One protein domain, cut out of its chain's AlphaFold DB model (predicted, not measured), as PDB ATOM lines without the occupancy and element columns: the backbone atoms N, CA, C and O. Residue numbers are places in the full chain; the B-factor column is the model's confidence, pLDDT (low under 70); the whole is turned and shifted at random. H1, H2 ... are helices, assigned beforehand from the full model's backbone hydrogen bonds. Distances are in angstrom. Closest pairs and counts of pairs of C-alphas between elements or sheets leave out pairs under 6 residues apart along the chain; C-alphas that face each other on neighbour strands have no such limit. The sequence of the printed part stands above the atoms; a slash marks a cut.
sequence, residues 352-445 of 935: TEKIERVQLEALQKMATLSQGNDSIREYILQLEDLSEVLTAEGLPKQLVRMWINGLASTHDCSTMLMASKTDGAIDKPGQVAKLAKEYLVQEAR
ATOM      1  N   THR A 352     -88.945-109.739-139.401       82.69
ATOM      2  CA  THR A 352     -89.169-111.092-138.878       82.69
ATOM      3  C   THR A 352     -87.903-111.733-138.302       82.69
ATOM      4  O   THR A 352     -87.866-111.918-137.091       82.69
ATOM      5  N   GLU A 353     -86.833-111.966-139.075       83.06
ATOM      6  CA  GLU A 353     -85.577-112.577-138.575       83.06
ATOM      7  C   GLU A 353     -85.000-111.850-137.352       83.06
ATOM      8  O   GLU A 353     -84.502-112.471-136.410       83.06
ATOM      9  N   LYS A 354     -85.072-110.513-137.344       83.31
ATOM     10  CA  LYS A 354     -84.577-109.712-136.222       83.31
ATOM     11  C   LYS A 354     -85.434-109.881-134.969       83.31
ATOM     12  O   LYS A 354     -84.892-109.919-133.864       83.31
ATOM     13  N   ILE A 355     -86.755-109.994-135.124       85.06
ATOM     14  CA  ILE A 355     -87.667-110.339-134.027       85.06
ATOM     15  C   ILE A 355     -87.380-111.769-133.556       85.06
ATOM     16  O   ILE A 355     -87.188-111.972-132.363       85.06
ATOM     17  N   GLU A 356     -87.251-112.730-134.469       87.81
ATOM     18  CA  GLU A 356     -86.970-114.140-134.173       87.81
ATOM     19  C   GLU A 356     -85.646-114.328-133.424       87.81
ATOM     20  O   GLU A 356     -85.618-115.029-132.415       87.81
ATOM     21  N   ARG A 357     -84.555-113.655-133.822       87.25
ATOM     22  CA  ARG A 357     -83.281-113.725-133.083       87.25
ATOM     23  C   ARG A 357     -83.389-113.105-131.692       87.25
ATOM     24  O   ARG A 357     -82.862-113.669-130.736       87.25
ATOM     25  N   VAL A 358     -84.064-111.964-131.559       88.50
ATOM     26  CA  VAL A 358     -84.264-111.303-130.258       88.50
ATOM     27  C   VAL A 358     -85.167-112.150-129.345       88.50
ATOM     28  O   VAL A 358     -84.913-112.243-128.143       88.50
ATOM     29  N   GLN A 359     -86.150-112.856-129.909       90.56
ATOM     30  CA  GLN A 359     -86.941-113.867-129.207       90.56
ATOM     31  C   GLN A 359     -86.102-115.101-128.838       90.56
ATOM     32  O   GLN A 359     -86.195-115.566-127.707       90.56
ATOM     33  N   LEU A 360     -85.235-115.605-129.721       90.38
ATOM     34  CA  LEU A 360     -84.332-116.727-129.435       90.38
ATOM     35  C   LEU A 360     -83.359-116.391-128.292       90.38
ATOM     36  O   LEU A 360     -83.179-117.190-127.373       90.38
ATOM     37  N   GLU A 361     -82.778-115.190-128.298       92.25
ATOM     38  CA  GLU A 361     -81.907-114.711-127.221       92.25
ATOM     39  C   GLU A 361     -82.685-114.565-125.900       92.25
ATOM     40  O   GLU A 361     -82.184-114.931-124.834       92.25
ATOM     41  N   ALA A 362     -83.935-114.087-125.950       92.31
ATOM     42  CA  ALA A 362     -84.809-114.030-124.780       92.31
ATOM     43  C   ALA A 362     -85.185-115.433-124.264       92.31
ATOM     44  O   ALA A 362     -85.118-115.669-123.059       92.31
ATOM     45  N   LEU A 363     -85.489-116.393-125.146       90.50
ATOM     46  CA  LEU A 363     -85.717-117.802-124.803       90.50
ATOM     47  C   LEU A 363     -84.488-118.418-124.118       90.50
ATOM     48  O   LEU A 363     -84.632-119.056-123.075       90.50
ATOM     49  N   GLN A 364     -83.285-118.179-124.645       93.12
ATOM     50  CA  GLN A 364     -82.032-118.677-124.069       93.12
ATOM     51  C   GLN A 364     -81.729-118.052-122.694       93.12
ATOM     52  O   GLN A 364     -81.358-118.765-121.755       93.12
ATOM     53  N   LYS A 365     -81.946-116.738-122.540       93.38
ATOM     54  CA  LYS A 365     -81.850-116.047-121.242       93.38
ATOM     55  C   LYS A 365     -82.847-116.626-120.242       93.38
ATOM     56  O   LYS A 365     -82.447-117.045-119.166       93.38
ATOM     57  N   MET A 366     -84.122-116.745-120.602       88.06
ATOM     58  CA  MET A 366     -85.156-117.315-119.730       88.06
ATOM     59  C   MET A 366     -84.913-118.778-119.346       88.06
ATOM     60  O   MET A 366     -85.216-119.165-118.221       88.06
ATOM     61  N   ALA A 367     -84.371-119.599-120.250       91.00
ATOM     62  CA  ALA A 367     -84.031-120.993-119.959       91.00
ATOM     63  C   ALA A 367     -82.899-121.126-118.922       91.00
ATOM     64  O   ALA A 367     -82.782-122.165-118.272       91.00
ATOM     65  N   THR A 368     -82.090-120.075-118.745       93.75
ATOM     66  CA  THR A 368     -81.003-119.995-117.757       93.75
ATOM     67  C   THR A 368     -81.328-119.090-116.555       93.75
ATOM     68  O   THR A 368     -80.571-119.073-115.582       93.75
ATOM     69  N   LEU A 369     -82.465-118.379-116.568       95.44
ATOM     70  CA  LEU A 369     -82.826-117.385-115.554       95.44
ATOM     71  C   LEU A 369     -83.364-118.029-114.263       95.44
ATOM     72  O   LEU A 369     -84.549-118.349-114.129       95.44
ATOM     73  N   SER A 370     -82.494-118.126-113.263       96.50
ATOM     74  CA  SER A 370     -82.861-118.414-111.872       96.50
ATOM     75  C   SER A 370     -82.531-117.213-110.990       96.50
ATOM     76  O   SER A 370     -81.641-116.432-111.320       96.50
ATOM     77  N   GLN A 371     -83.233-117.064-109.867       97.19
ATOM     78  CA  GLN A 371     -83.061-115.922-108.971       97.19
ATOM     79  C   GLN A 371     -81.630-115.836-108.411       97.19
ATOM     80  O   GLN A 371     -81.102-114.744-108.229       97.19
ATOM     81  N   GLY A 372     -80.983-116.975-108.138       95.00
ATOM     82  CA  GLY A 372     -79.593-117.014-107.678       95.00
ATOM     83  C   GLY A 372     -79.359-116.178-106.413       95.00
ATOM     84  O   GLY A 372     -79.841-116.531-105.339       95.00
ATOM     85  N   ASN A 373     -78.602-115.083-106.552       95.69
ATOM     86  CA  ASN A 373     -78.344-114.105-105.485       95.69
ATOM     87  C   ASN A 373     -79.095-112.772-105.682       95.69
ATOM     88  O   ASN A 373     -78.961-111.878-104.843       95.69
ATOM     89  N   ASP A 374     -79.849-112.617-106.772       95.50
ATOM     90  CA  ASP A 374     -80.561-111.384-107.100       95.50
ATOM     91  C   ASP A 374     -81.764-111.204-106.164       95.50
ATOM     92  O   ASP A 374     -82.381-112.169-105.682       95.50
ATOM     93  N   SER A 375     -82.140-109.952-105.882       96.62
ATOM     94  CA  SER A 375     -83.351-109.726-105.096       96.62
ATOM     95  C   SER A 375     -84.581-110.191-105.878       96.62
ATOM     96  O   SER A 375     -84.637-110.095-107.103       96.62
ATOM     97  N   ILE A 376     -85.621-110.628-105.158       96.00
ATOM     98  CA  ILE A 376     -86.918-111.022-105.743       96.00
ATOM     99  C   ILE A 376     -87.430-109.941-106.714       96.00
ATOM    100  O   ILE A 376     -87.998-110.245-107.757       96.00
ATOM    101  N   ARG A 377     -87.173-108.661-106.410       95.25
ATOM    102  CA  ARG A 377     -87.544-107.528-107.263       95.25
ATOM    103  C   ARG A 377     -86.732-107.447-108.561       95.25
ATOM    104  O   ARG A 377     -87.307-107.084-109.579       95.25
ATOM    105  N   GLU A 378     -85.433-107.725-108.530       95.88
ATOM    106  CA  GLU A 378     -84.575-107.707-109.724       95.88
ATOM    107  C   GLU A 378     -84.895-108.892-110.639       95.88
ATOM    108  O   GLU A 378     -85.103-108.683-111.831       95.88
ATOM    109  N   TYR A 379     -85.084-110.089-110.076       96.81
ATOM    110  CA  TYR A 379     -85.540-111.267-110.825       96.81
ATOM    111  C   TYR A 379     -86.906-111.040-111.496       96.81
ATOM    112  O   TYR A 379     -87.098-111.375-112.662       96.81
ATOM    113  N   ILE A 380     -87.852-110.399-110.801       95.31
ATOM    114  CA  ILE A 380     -89.165-110.070-111.379       95.31
ATOM    115  C   ILE A 380     -89.061-109.007-112.477       95.31
ATOM    116  O   ILE A 380     -89.782-109.115-113.460       95.31
ATOM    117  N   LEU A 381     -88.163-108.022-112.362       95.31
ATOM    118  CA  LEU A 381     -87.927-107.054-113.441       95.31
ATOM    119  C   LEU A 381     -87.319-107.730-114.680       95.31
ATOM    120  O   LEU A 381     -87.803-107.501-115.780       95.31
ATOM    121  N   GLN A 382     -86.349-108.634-114.502       95.38
ATOM    122  CA  GLN A 382     -85.801-109.449-115.598       95.38
ATOM    123  C   GLN A 382     -86.894-110.295-116.281       95.38
ATOM    124  O   GLN A 382     -86.903-110.421-117.504       95.38
ATOM    125  N   LEU A 383     -87.833-110.858-115.507       93.31
ATOM    126  CA  LEU A 383     -88.984-111.591-116.045       93.31
ATOM    127  C   LEU A 383     -90.006-110.682-116.745       93.31
ATOM    128  O   LEU A 383     -90.580-111.110-117.741       93.31
ATOM    129  N   GLU A 384     -90.234-109.454-116.267       94.31
ATOM    130  CA  GLU A 384     -91.057-108.469-116.981       94.31
ATOM    131  C   GLU A 384     -90.423-108.123-118.334       94.31
ATOM    132  O   GLU A 384     -91.060-108.369-119.358       94.31
ATOM    133  N   ASP A 385     -89.156-107.689-118.348       94.38
ATOM    134  CA  ASP A 385     -88.405-107.318-119.559       94.38
ATOM    135  C   ASP A 385     -88.410-108.448-120.613       94.38
ATOM    136  O   ASP A 385     -88.707-108.225-121.789       94.38
ATOM    137  N   LEU A 386     -88.130-109.691-120.200       93.94
ATOM    138  CA  LEU A 386     -88.139-110.854-121.098       93.94
ATOM    139  C   LEU A 386     -89.559-111.212-121.574       93.94
ATOM    140  O   LEU A 386     -89.729-111.671-122.705       93.94
ATOM    141  N   SER A 387     -90.588-110.973-120.753       92.19
ATOM    142  CA  SER A 387     -91.986-111.221-121.129       92.19
ATOM    143  C   SER A 387     -92.575-110.192-122.100       92.19
ATOM    144  O   SER A 387     -93.543-110.520-122.786       92.19
ATOM    145  N   GLU A 388     -92.006-108.983-122.187       91.44
ATOM    146  CA  GLU A 388     -92.379-107.984-123.199       91.44
ATOM    147  C   GLU A 388     -91.786-108.319-124.577       91.44
ATOM    148  O   GLU A 388     -92.461-108.162-125.593       91.44
ATOM    149  N   VAL A 389     -90.553-108.838-124.617       92.06
ATOM    150  CA  VAL A 389     -89.891-109.283-125.859       92.06
ATOM    151  C   VAL A 389     -90.612-110.476-126.497       92.06
ATOM    152  O   VAL A 389     -90.703-110.587-127.723       92.06
ATOM    153  N   LEU A 390     -91.121-111.386-125.669       90.75
ATOM    154  CA  LEU A 390     -91.696-112.647-126.116       90.75
ATOM    155  C   LEU A 390     -93.214-112.549-126.260       90.75
ATOM    156  O   LEU A 390     -93.984-112.954-125.383       90.75
ATOM    157  N   THR A 391     -93.621-112.027-127.418       77.38
ATOM    158  CA  THR A 391     -95.012-111.961-127.880       77.38
ATOM    159  C   THR A 391     -95.730-113.287-127.630       77.38
ATOM    160  O   THR A 391     -95.265-114.342-128.052       77.38
ATOM    161  N   ALA A 392     -96.858-113.235-126.917       59.88
ATOM    162  CA  ALA A 392     -97.387-114.357-126.132       59.88
ATOM    163  C   ALA A 392     -98.024-115.530-126.920       59.88
ATOM    164  O   ALA A 392     -98.795-116.301-126.346       59.88
ATOM    165  N   GLU A 393     -97.732-115.680-128.210       72.50
ATOM    166  CA  GLU A 393     -98.281-116.726-129.075       72.50
ATOM    167  C   GLU A 393     -97.271-117.874-129.235       72.50
ATOM    168  O   GLU A 393     -96.356-117.813-130.046       72.50
ATOM    169  N   GLY A 394     -97.437-118.937-128.435       68.75
ATOM    170  CA  GLY A 394     -96.734-120.218-128.626       68.75
ATOM    171  C   GLY A 394     -95.736-120.641-127.541       68.75
ATOM    172  O   GLY A 394     -95.240-121.765-127.593       68.75
ATOM    173  N   LEU A 395     -95.462-119.809-126.528       78.56
ATOM    174  CA  LEU A 395     -94.526-120.147-125.444       78.56
ATOM    175  C   LEU A 395     -94.895-121.465-124.723       78.56
ATOM    176  O   LEU A 395     -95.985-121.572-124.150       78.56
ATOM    177  N   PRO A 396     -93.988-122.460-124.661       80.94
ATOM    178  CA  PRO A 396     -94.247-123.699-123.940       80.94
ATOM    179  C   PRO A 396     -94.517-123.466-122.451       80.94
ATOM    180  O   PRO A 396     -93.697-122.887-121.735       80.94
ATOM    181  N   LYS A 397     -95.601-124.065-121.936       87.25
ATOM    182  CA  LYS A 397     -95.969-124.084-120.499       87.25
ATOM    183  C   LYS A 397     -94.857-124.618-119.578       87.25
ATOM    184  O   LYS A 397     -94.937-124.495-118.358       87.25
ATOM    185  N   GLN A 398     -93.839-125.261-120.152       87.50
ATOM    186  CA  GLN A 398     -92.631-125.715-119.467       87.50
ATOM    187  C   GLN A 398     -91.721-124.545-119.052       87.50
ATOM    188  O   GLN A 398     -91.245-124.556-117.923       87.50
ATOM    189  N   LEU A 399     -91.548-123.510-119.887       87.00
ATOM    190  CA  LEU A 399     -90.704-122.349-119.560       87.00
ATOM    191  C   LEU A 399     -91.279-121.560-118.379       87.00
ATOM    192  O   LEU A 399     -90.574-121.299-117.413       87.00
ATOM    193  N   VAL A 400     -92.587-121.298-118.383       90.75
ATOM    194  CA  VAL A 400     -93.271-120.643-117.254       90.75
ATOM    195  C   VAL A 400     -93.098-121.435-115.947       90.75
ATOM    196  O   VAL A 400     -92.899-120.848-114.884       90.75
ATOM    197  N   ARG A 401     -93.094-122.776-116.006       92.69
ATOM    198  CA  ARG A 401     -92.753-123.618-114.844       92.69
ATOM    199  C   ARG A 401     -91.279-123.506-114.450       92.69
ATOM    200  O   ARG A 401     -90.999-123.532-113.258       92.69
ATOM    201  N   MET A 402     -90.353-123.371-115.401       93.75
ATOM    202  CA  MET A 402     -88.931-123.161-115.101       93.75
ATOM    203  C   MET A 402     -88.696-121.858-114.327       93.75
ATOM    204  O   MET A 402     -87.915-121.887-113.386       93.75
ATOM    205  N   TRP A 403     -89.402-120.761-114.625       92.75
ATOM    206  CA  TRP A 403     -89.230-119.498-113.877       92.75
ATOM    207  C   TRP A 403     -89.823-119.579-112.471       92.75
ATOM    208  O   TRP A 403     -89.207-119.143-111.504       92.75
ATOM    209  N   ILE A 404     -90.996-120.207-112.327       95.69
ATOM    210  CA  ILE A 404     -91.599-120.454-111.008       95.69
ATOM    211  C   ILE A 404     -90.678-121.353-110.159       95.69
ATOM    212  O   ILE A 404     -90.481-121.086-108.976       95.69
ATOM    213  N   ASN A 405     -90.039-122.354-110.773       95.62
ATOM    214  CA  ASN A 405     -89.009-123.189-110.144       95.62
ATOM    215  C   ASN A 405     -87.653-122.474-109.955       95.62
ATOM    216  O   ASN A 405     -86.813-122.973-109.210       95.62
ATOM    217  N   GLY A 406     -87.424-121.347-110.634       95.56
ATOM    218  CA  GLY A 406     -86.197-120.549-110.573       95.56
ATOM    219  C   GLY A 406     -86.135-119.601-109.374       95.56
ATOM    220  O   GLY A 406     -85.061-119.081-109.071       95.56
ATOM    221  N   LEU A 407     -87.255-119.398-108.673       97.12
ATOM    222  CA  LEU A 407     -87.319-118.679-107.401       97.12
ATOM    223  C   LEU A 407     -86.549-119.439-106.311       97.12
ATOM    224  O   LEU A 407     -86.755-120.634-106.104       97.12
ATOM    225  N   ALA A 408     -85.694-118.734-105.567       96.69
ATOM    226  CA  ALA A 408     -84.839-119.340-104.541       96.69
ATOM    227  C   ALA A 408     -85.622-119.822-103.303       96.69
ATOM    228  O   ALA A 408     -85.144-120.665-102.541       96.69
ATOM    229  N   SER A 409     -86.831-119.294-103.095       96.69
ATOM    230  CA  SER A 409     -87.736-119.687-102.017       96.69
ATOM    231  C   SER A 409     -88.773-120.696-102.514       96.69
ATOM    232  O   SER A 409     -89.570-120.423-103.414       96.69
ATOM    233  N   THR A 410     -88.816-121.864-101.869       96.06
ATOM    234  CA  THR A 410     -89.824-122.903-102.137       96.06
ATOM    235  C   THR A 410     -91.240-122.465-101.758       96.06
ATOM    236  O   THR A 410     -92.210-122.977-102.322       96.06
ATOM    237  N   HIS A 411     -91.375-121.499-100.842       95.56
ATOM    238  CA  HIS A 411     -92.654-120.882-100.504       95.56
ATOM    239  C   HIS A 411     -93.145-119.995-101.652       95.56
ATOM    240  O   HIS A 411     -94.246-120.208-102.147       95.56
ATOM    241  N   ASP A 412     -92.300-119.089-102.141       96.44
ATOM    242  CA  ASP A 412     -92.602-118.145-103.222       96.44
ATOM    243  C   ASP A 412     -92.939-118.892-104.523       96.44
ATOM    244  O   ASP A 412     -93.938-118.589-105.176       96.44
ATOM    245  N   CYS A 413     -92.165-119.937-104.844       96.25
ATOM    246  CA  CYS A 413     -92.464-120.899-105.908       96.25
ATOM    247  C   CYS A 413     -93.859-121.529-105.735       96.25
ATOM    248  O   CYS A 413     -94.659-121.536-106.671       96.25
ATOM    249  N   SER A 414     -94.200-121.995-104.528       96.38
ATOM    250  CA  SER A 414     -95.516-122.585-104.242       96.38
ATOM    251  C   SER A 414     -96.655-121.566-104.377       96.38
ATOM    252  O   SER A 414     -97.680-121.878-104.981       96.38
ATOM    253  N   THR A 415     -96.475-120.344-103.870       96.12
ATOM    254  CA  THR A 415     -97.435-119.233-103.982       96.12
ATOM    255  C   THR A 415     -97.665-118.862-105.447       96.12
ATOM    256  O   THR A 415     -98.811-118.811-105.895       96.12
ATOM    257  N   MET A 416     -96.599-118.731-106.242       96.75
ATOM    258  CA  MET A 416     -96.683-118.471-107.682       96.75
ATOM    259  C   MET A 416     -97.317-119.619-108.474       96.75
ATOM    260  O   MET A 416     -98.109-119.378-109.389       96.75
ATOM    261  N   LEU A 417     -97.036-120.872-108.114       95.31
ATOM    262  CA  LEU A 417     -97.648-122.054-108.726       95.31
ATOM    263  C   LEU A 417     -99.127-122.240-108.334       95.31
ATOM    264  O   LEU A 417     -99.833-123.023-108.972       95.31
ATOM    265  N   MET A 418     -99.607-121.541-107.302       95.31
ATOM    266  CA  MET A 418    -101.027-121.466-106.946       95.31
ATOM    267  C   MET A 418    -101.711-120.279-107.634       95.31
ATOM    268  O   MET A 418    -102.715-120.496-108.307       95.31
ATOM    269  N   ALA A 419    -101.140-119.070-107.570       95.75
ATOM    270  CA  ALA A 419    -101.683-117.873-108.226       95.75
ATOM    271  C   ALA A 419    -101.785-118.031-109.757       95.75
ATOM    272  O   ALA A 419    -102.798-117.709-110.374       95.75
ATOM    273  N   SER A 420    -100.774-118.628-110.396       94.12
ATOM    274  CA  SER A 420    -100.837-118.915-111.837       94.12
ATOM    275  C   SER A 420    -101.923-119.941-112.209       94.12
ATOM    276  O   SER A 420    -102.460-119.879-113.316       94.12
ATOM    277  N   LYS A 421    -102.295-120.852-111.292       94.19
ATOM    278  CA  LYS A 421    -103.407-121.801-111.484       94.19
ATOM    279  C   LYS A 421    -104.777-121.163-111.271       94.19
ATOM    280  O   LYS A 421    -105.692-121.521-112.006       94.19
ATOM    281  N   THR A 422    -104.943-120.282-110.281       94.94
ATOM    282  CA  THR A 422    -106.237-119.622-110.020       94.94
ATOM    283  C   THR A 422    -106.638-118.704-111.165       94.94
ATOM    284  O   THR A 422    -107.802-118.686-111.557       94.94
ATOM    285  N   ASP A 423    -105.661-118.012-111.745       93.19
ATOM    286  CA  ASP A 423    -105.892-116.931-112.704       93.19
ATOM    287  C   ASP A 423    -105.779-117.402-114.168       93.19
ATOM    288  O   ASP A 423    -105.925-116.611-115.099       93.19
ATOM    289  N   GLY A 424    -105.486-118.691-114.392       92.62
ATOM    290  CA  GLY A 424    -105.244-119.267-115.723       92.62
ATOM    291  C   GLY A 424    -103.950-118.784-116.400       92.62
ATOM    292  O   GLY A 424    -103.706-119.098-117.563       92.62
ATOM    293  N   ALA A 425    -103.108-118.044-115.676       89.00
ATOM    294  CA  ALA A 425    -101.962-117.307-116.206       89.00
ATOM    295  C   ALA A 425    -100.772-118.175-116.659       89.00
ATOM    296  O   ALA A 425     -99.860-117.646-117.287       89.00
ATOM    297  N   ILE A 426    -100.766-119.488-116.380       86.50
ATOM    298  CA  ILE A 426     -99.686-120.438-116.754       86.50
ATOM    299  C   ILE A 426     -99.290-120.348-118.239       86.50
ATOM    300  O   ILE A 426     -98.150-120.648-118.592       86.50
ATOM    301  N   ASP A 427    -100.219-119.935-119.097       87.19
ATOM    302  CA  ASP A 427    -100.047-119.909-120.548       87.19
ATOM    303  C   ASP A 427     -99.567-118.543-121.082       87.19
ATOM    304  O   ASP A 427     -99.403-118.396-122.291       87.19
ATOM    305  N   LYS A 428     -99.371-117.523-120.225       89.25
ATOM    306  CA  LYS A 428     -99.022-116.153-120.650       89.25
ATOM    307  C   LYS A 428     -97.910-115.539-119.790       89.25
ATOM    308  O   LYS A 428     -98.127-115.272-118.606       89.25
ATOM    309  N   PRO A 429     -96.741-115.212-120.374       88.81
ATOM    310  CA  PRO A 429     -95.541-114.869-119.611       88.81
ATOM    311  C   PRO A 429     -95.713-113.585-118.789       88.81
ATOM    312  O   PRO A 429     -95.495-113.590-117.579       88.81
ATOM    313  N   GLY A 430     -96.221-112.517-119.415       91.25
ATOM    314  CA  GLY A 430     -96.463-111.234-118.757       91.25
ATOM    315  C   GLY A 430     -97.565-111.285-117.695       91.25
ATOM    316  O   GLY A 430     -97.571-110.461-116.785       91.25
ATOM    317  N   GLN A 431     -98.470-112.275-117.736       93.69
ATOM    318  CA  GLN A 431     -99.412-112.491-116.632       93.69
ATOM    319  C   GLN A 431     -98.709-113.103-115.415       93.69
ATOM    320  O   GLN A 431     -98.993-112.694-114.295       93.69
ATOM    321  N   VAL A 432     -97.754-114.018-115.605       92.81
ATOM    322  CA  VAL A 432     -96.968-114.585-114.495       92.81
ATOM    323  C   VAL A 432     -95.974-113.572-113.924       92.81
ATOM    324  O   VAL A 432     -95.873-113.468-112.703       92.81
ATOM    325  N   ALA A 433     -95.322-112.760-114.762       93.94
ATOM    326  CA  ALA A 433     -94.483-111.651-114.294       93.94
ATOM    327  C   ALA A 433     -95.306-110.626-113.484       93.94
ATOM    328  O   ALA A 433     -94.930-110.255-112.367       93.94
ATOM    329  N   LYS A 434     -96.503-110.266-113.975       95.44
ATOM    330  CA  LYS A 434     -97.462-109.430-113.241       95.44
ATOM    331  C   LYS A 434     -97.883-110.059-111.905       95.44
ATOM    332  O   LYS A 434     -97.864-109.367-110.891       95.44
ATOM    333  N   LEU A 435     -98.225-111.349-111.869       95.88
ATOM    334  CA  LEU A 435     -98.601-112.039-110.627       95.88
ATOM    335  C   LEU A 435     -97.440-112.080-109.623       95.88
ATOM    336  O   LEU A 435     -97.659-111.841-108.439       95.88
ATOM    337  N   ALA A 436     -96.197-112.280-110.067       94.94
ATOM    338  CA  ALA A 436     -95.032-112.217-109.180       94.94
ATOM    339  C   ALA A 436     -94.874-110.821-108.550       94.94
ATOM    340  O   ALA A 436     -94.596-110.686-107.356       94.94
ATOM    341  N   LYS A 437     -95.131-109.770-109.333       95.38
ATOM    342  CA  LYS A 437     -95.148-108.372-108.886       95.38
ATOM    343  C   LYS A 437     -96.341-108.027-107.986       95.38
ATOM    344  O   LYS A 437     -96.220-107.142-107.139       95.38
ATOM    345  N   GLU A 438     -97.477-108.707-108.139       95.31
ATOM    346  CA  GLU A 438     -98.665-108.516-107.300       95.31
ATOM    347  C   GLU A 438     -98.592-109.282-105.973       95.31
ATOM    348  O   GLU A 438     -98.916-108.695-104.946       95.31
ATOM    349  N   TYR A 439     -98.095-110.519-105.954       95.38
ATOM    350  CA  TYR A 439     -97.937-111.302-104.724       95.38
ATOM    351  C   TYR A 439     -96.596-111.003-104.033       95.38
ATOM    352  O   TYR A 439     -96.559-110.310-103.013       95.38
ATOM    353  N   LEU A 440     -95.471-111.427-104.619       94.69
ATOM    354  CA  LEU A 440     -94.166-111.434-103.940       94.69
ATOM    355  C   LEU A 440     -93.651-110.018-103.607       94.69
ATOM    356  O   LEU A 440     -93.115-109.778-102.524       94.69
ATOM    357  N   VAL A 441     -93.841-109.041-104.505       90.69
ATOM    358  CA  VAL A 441     -93.355-107.658-104.287       90.69
ATOM    359  C   VAL A 441     -94.289-106.829-103.391       90.69
ATOM    360  O   VAL A 441     -93.838-105.839-102.806       90.69
ATOM    361  N   GLN A 442     -95.565-107.205-103.233       81.69
ATOM    362  CA  GLN A 442     -96.469-106.529-102.290       81.69
ATOM    363  C   GLN A 442     -96.375-107.125-100.881       81.69
ATOM    364  O   GLN A 442     -96.312-106.358 -99.919       81.69
ATOM    365  N   GLU A 443     -96.250-108.446-100.733       68.94
ATOM    366  CA  GLU A 443     -95.981-109.077 -99.432       68.94
ATOM    367  C   GLU A 443     -94.668-108.559 -98.824       68.94
ATOM    368  O   GLU A 443     -94.648-108.135 -97.666       68.94
ATOM    369  N   ALA A 444     -93.612-108.412 -99.634       64.75
ATOM    370  CA  ALA A 444     -92.351-107.783 -99.225       64.75
ATOM    371  C   ALA A 444     -92.485-106.320 -98.733       64.75
ATOM    372  O   ALA A 444     -91.573-105.807 -98.082       64.75
ATOM    373  N   ARG A 445     -93.603-105.631 -99.012       64.56
ATOM    374  CA  ARG A 445     -93.922-104.301 -98.450       64.56
ATOM    375  C   ARG A 445     -94.771-104.379 -97.182       64.56
ATOM    376  O   ARG A 445     -94.633-103.514 -96.321       64.56
TER     377      ARG A 445
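This is residues 352 to 445 of the 935 residues of the protein "CCHC-type domain-containing protein" of Ascobolus immersus RN42 (UniProt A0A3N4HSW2). Helices H2 and H5 lie side by side, with the hairpin of H3 and H4 folded over H5 and H1 reaching out at one end. The 94 printed residues hold five named helices, H1 to H5 in order, and no named strand: all helix, with a bundle, helices grouped together, of H1, H2, H3 and H5. It is compact, radius of gyration of the C-alphas 12.7 A, spanning 41 by 29 by 20 A.

Find C-alpha 352 at (-89.169, -111.092, -138.878); H1, residues 352 to 368, runs 24.3 A from there. Next come H2, 376 to 389, H3, 397 to 406, and H4, 410 to 422. H5, 429 to 445, runs 23.7 A to C-alpha 445 at (-93.922, -104.301, -98.450).

Look at the closest C-alphas: H1 and H2, a hairpin, touch at Ala 362 and Leu 386, 5.9 A, H2 with residues 383 to 389 alone. H2 touches H5 at Ser 387 and Gly 430, 5.1 A. H4 touches H5 at Ser 420 and Val 432, 6.4 A, a steep tilt of 52 degrees. Every O i to N i+4 pair is within hydrogen-bond range in H1, H2 and H3, 8 of 9 in H4 and 10 of 13 in H5.

The farthest C-alphas, Glu 353 and Arg 445, are 41.8 A apart. The printed part has no cut and no long link; pLDDT is under 70 at residues 392, 394 and 443 to 445.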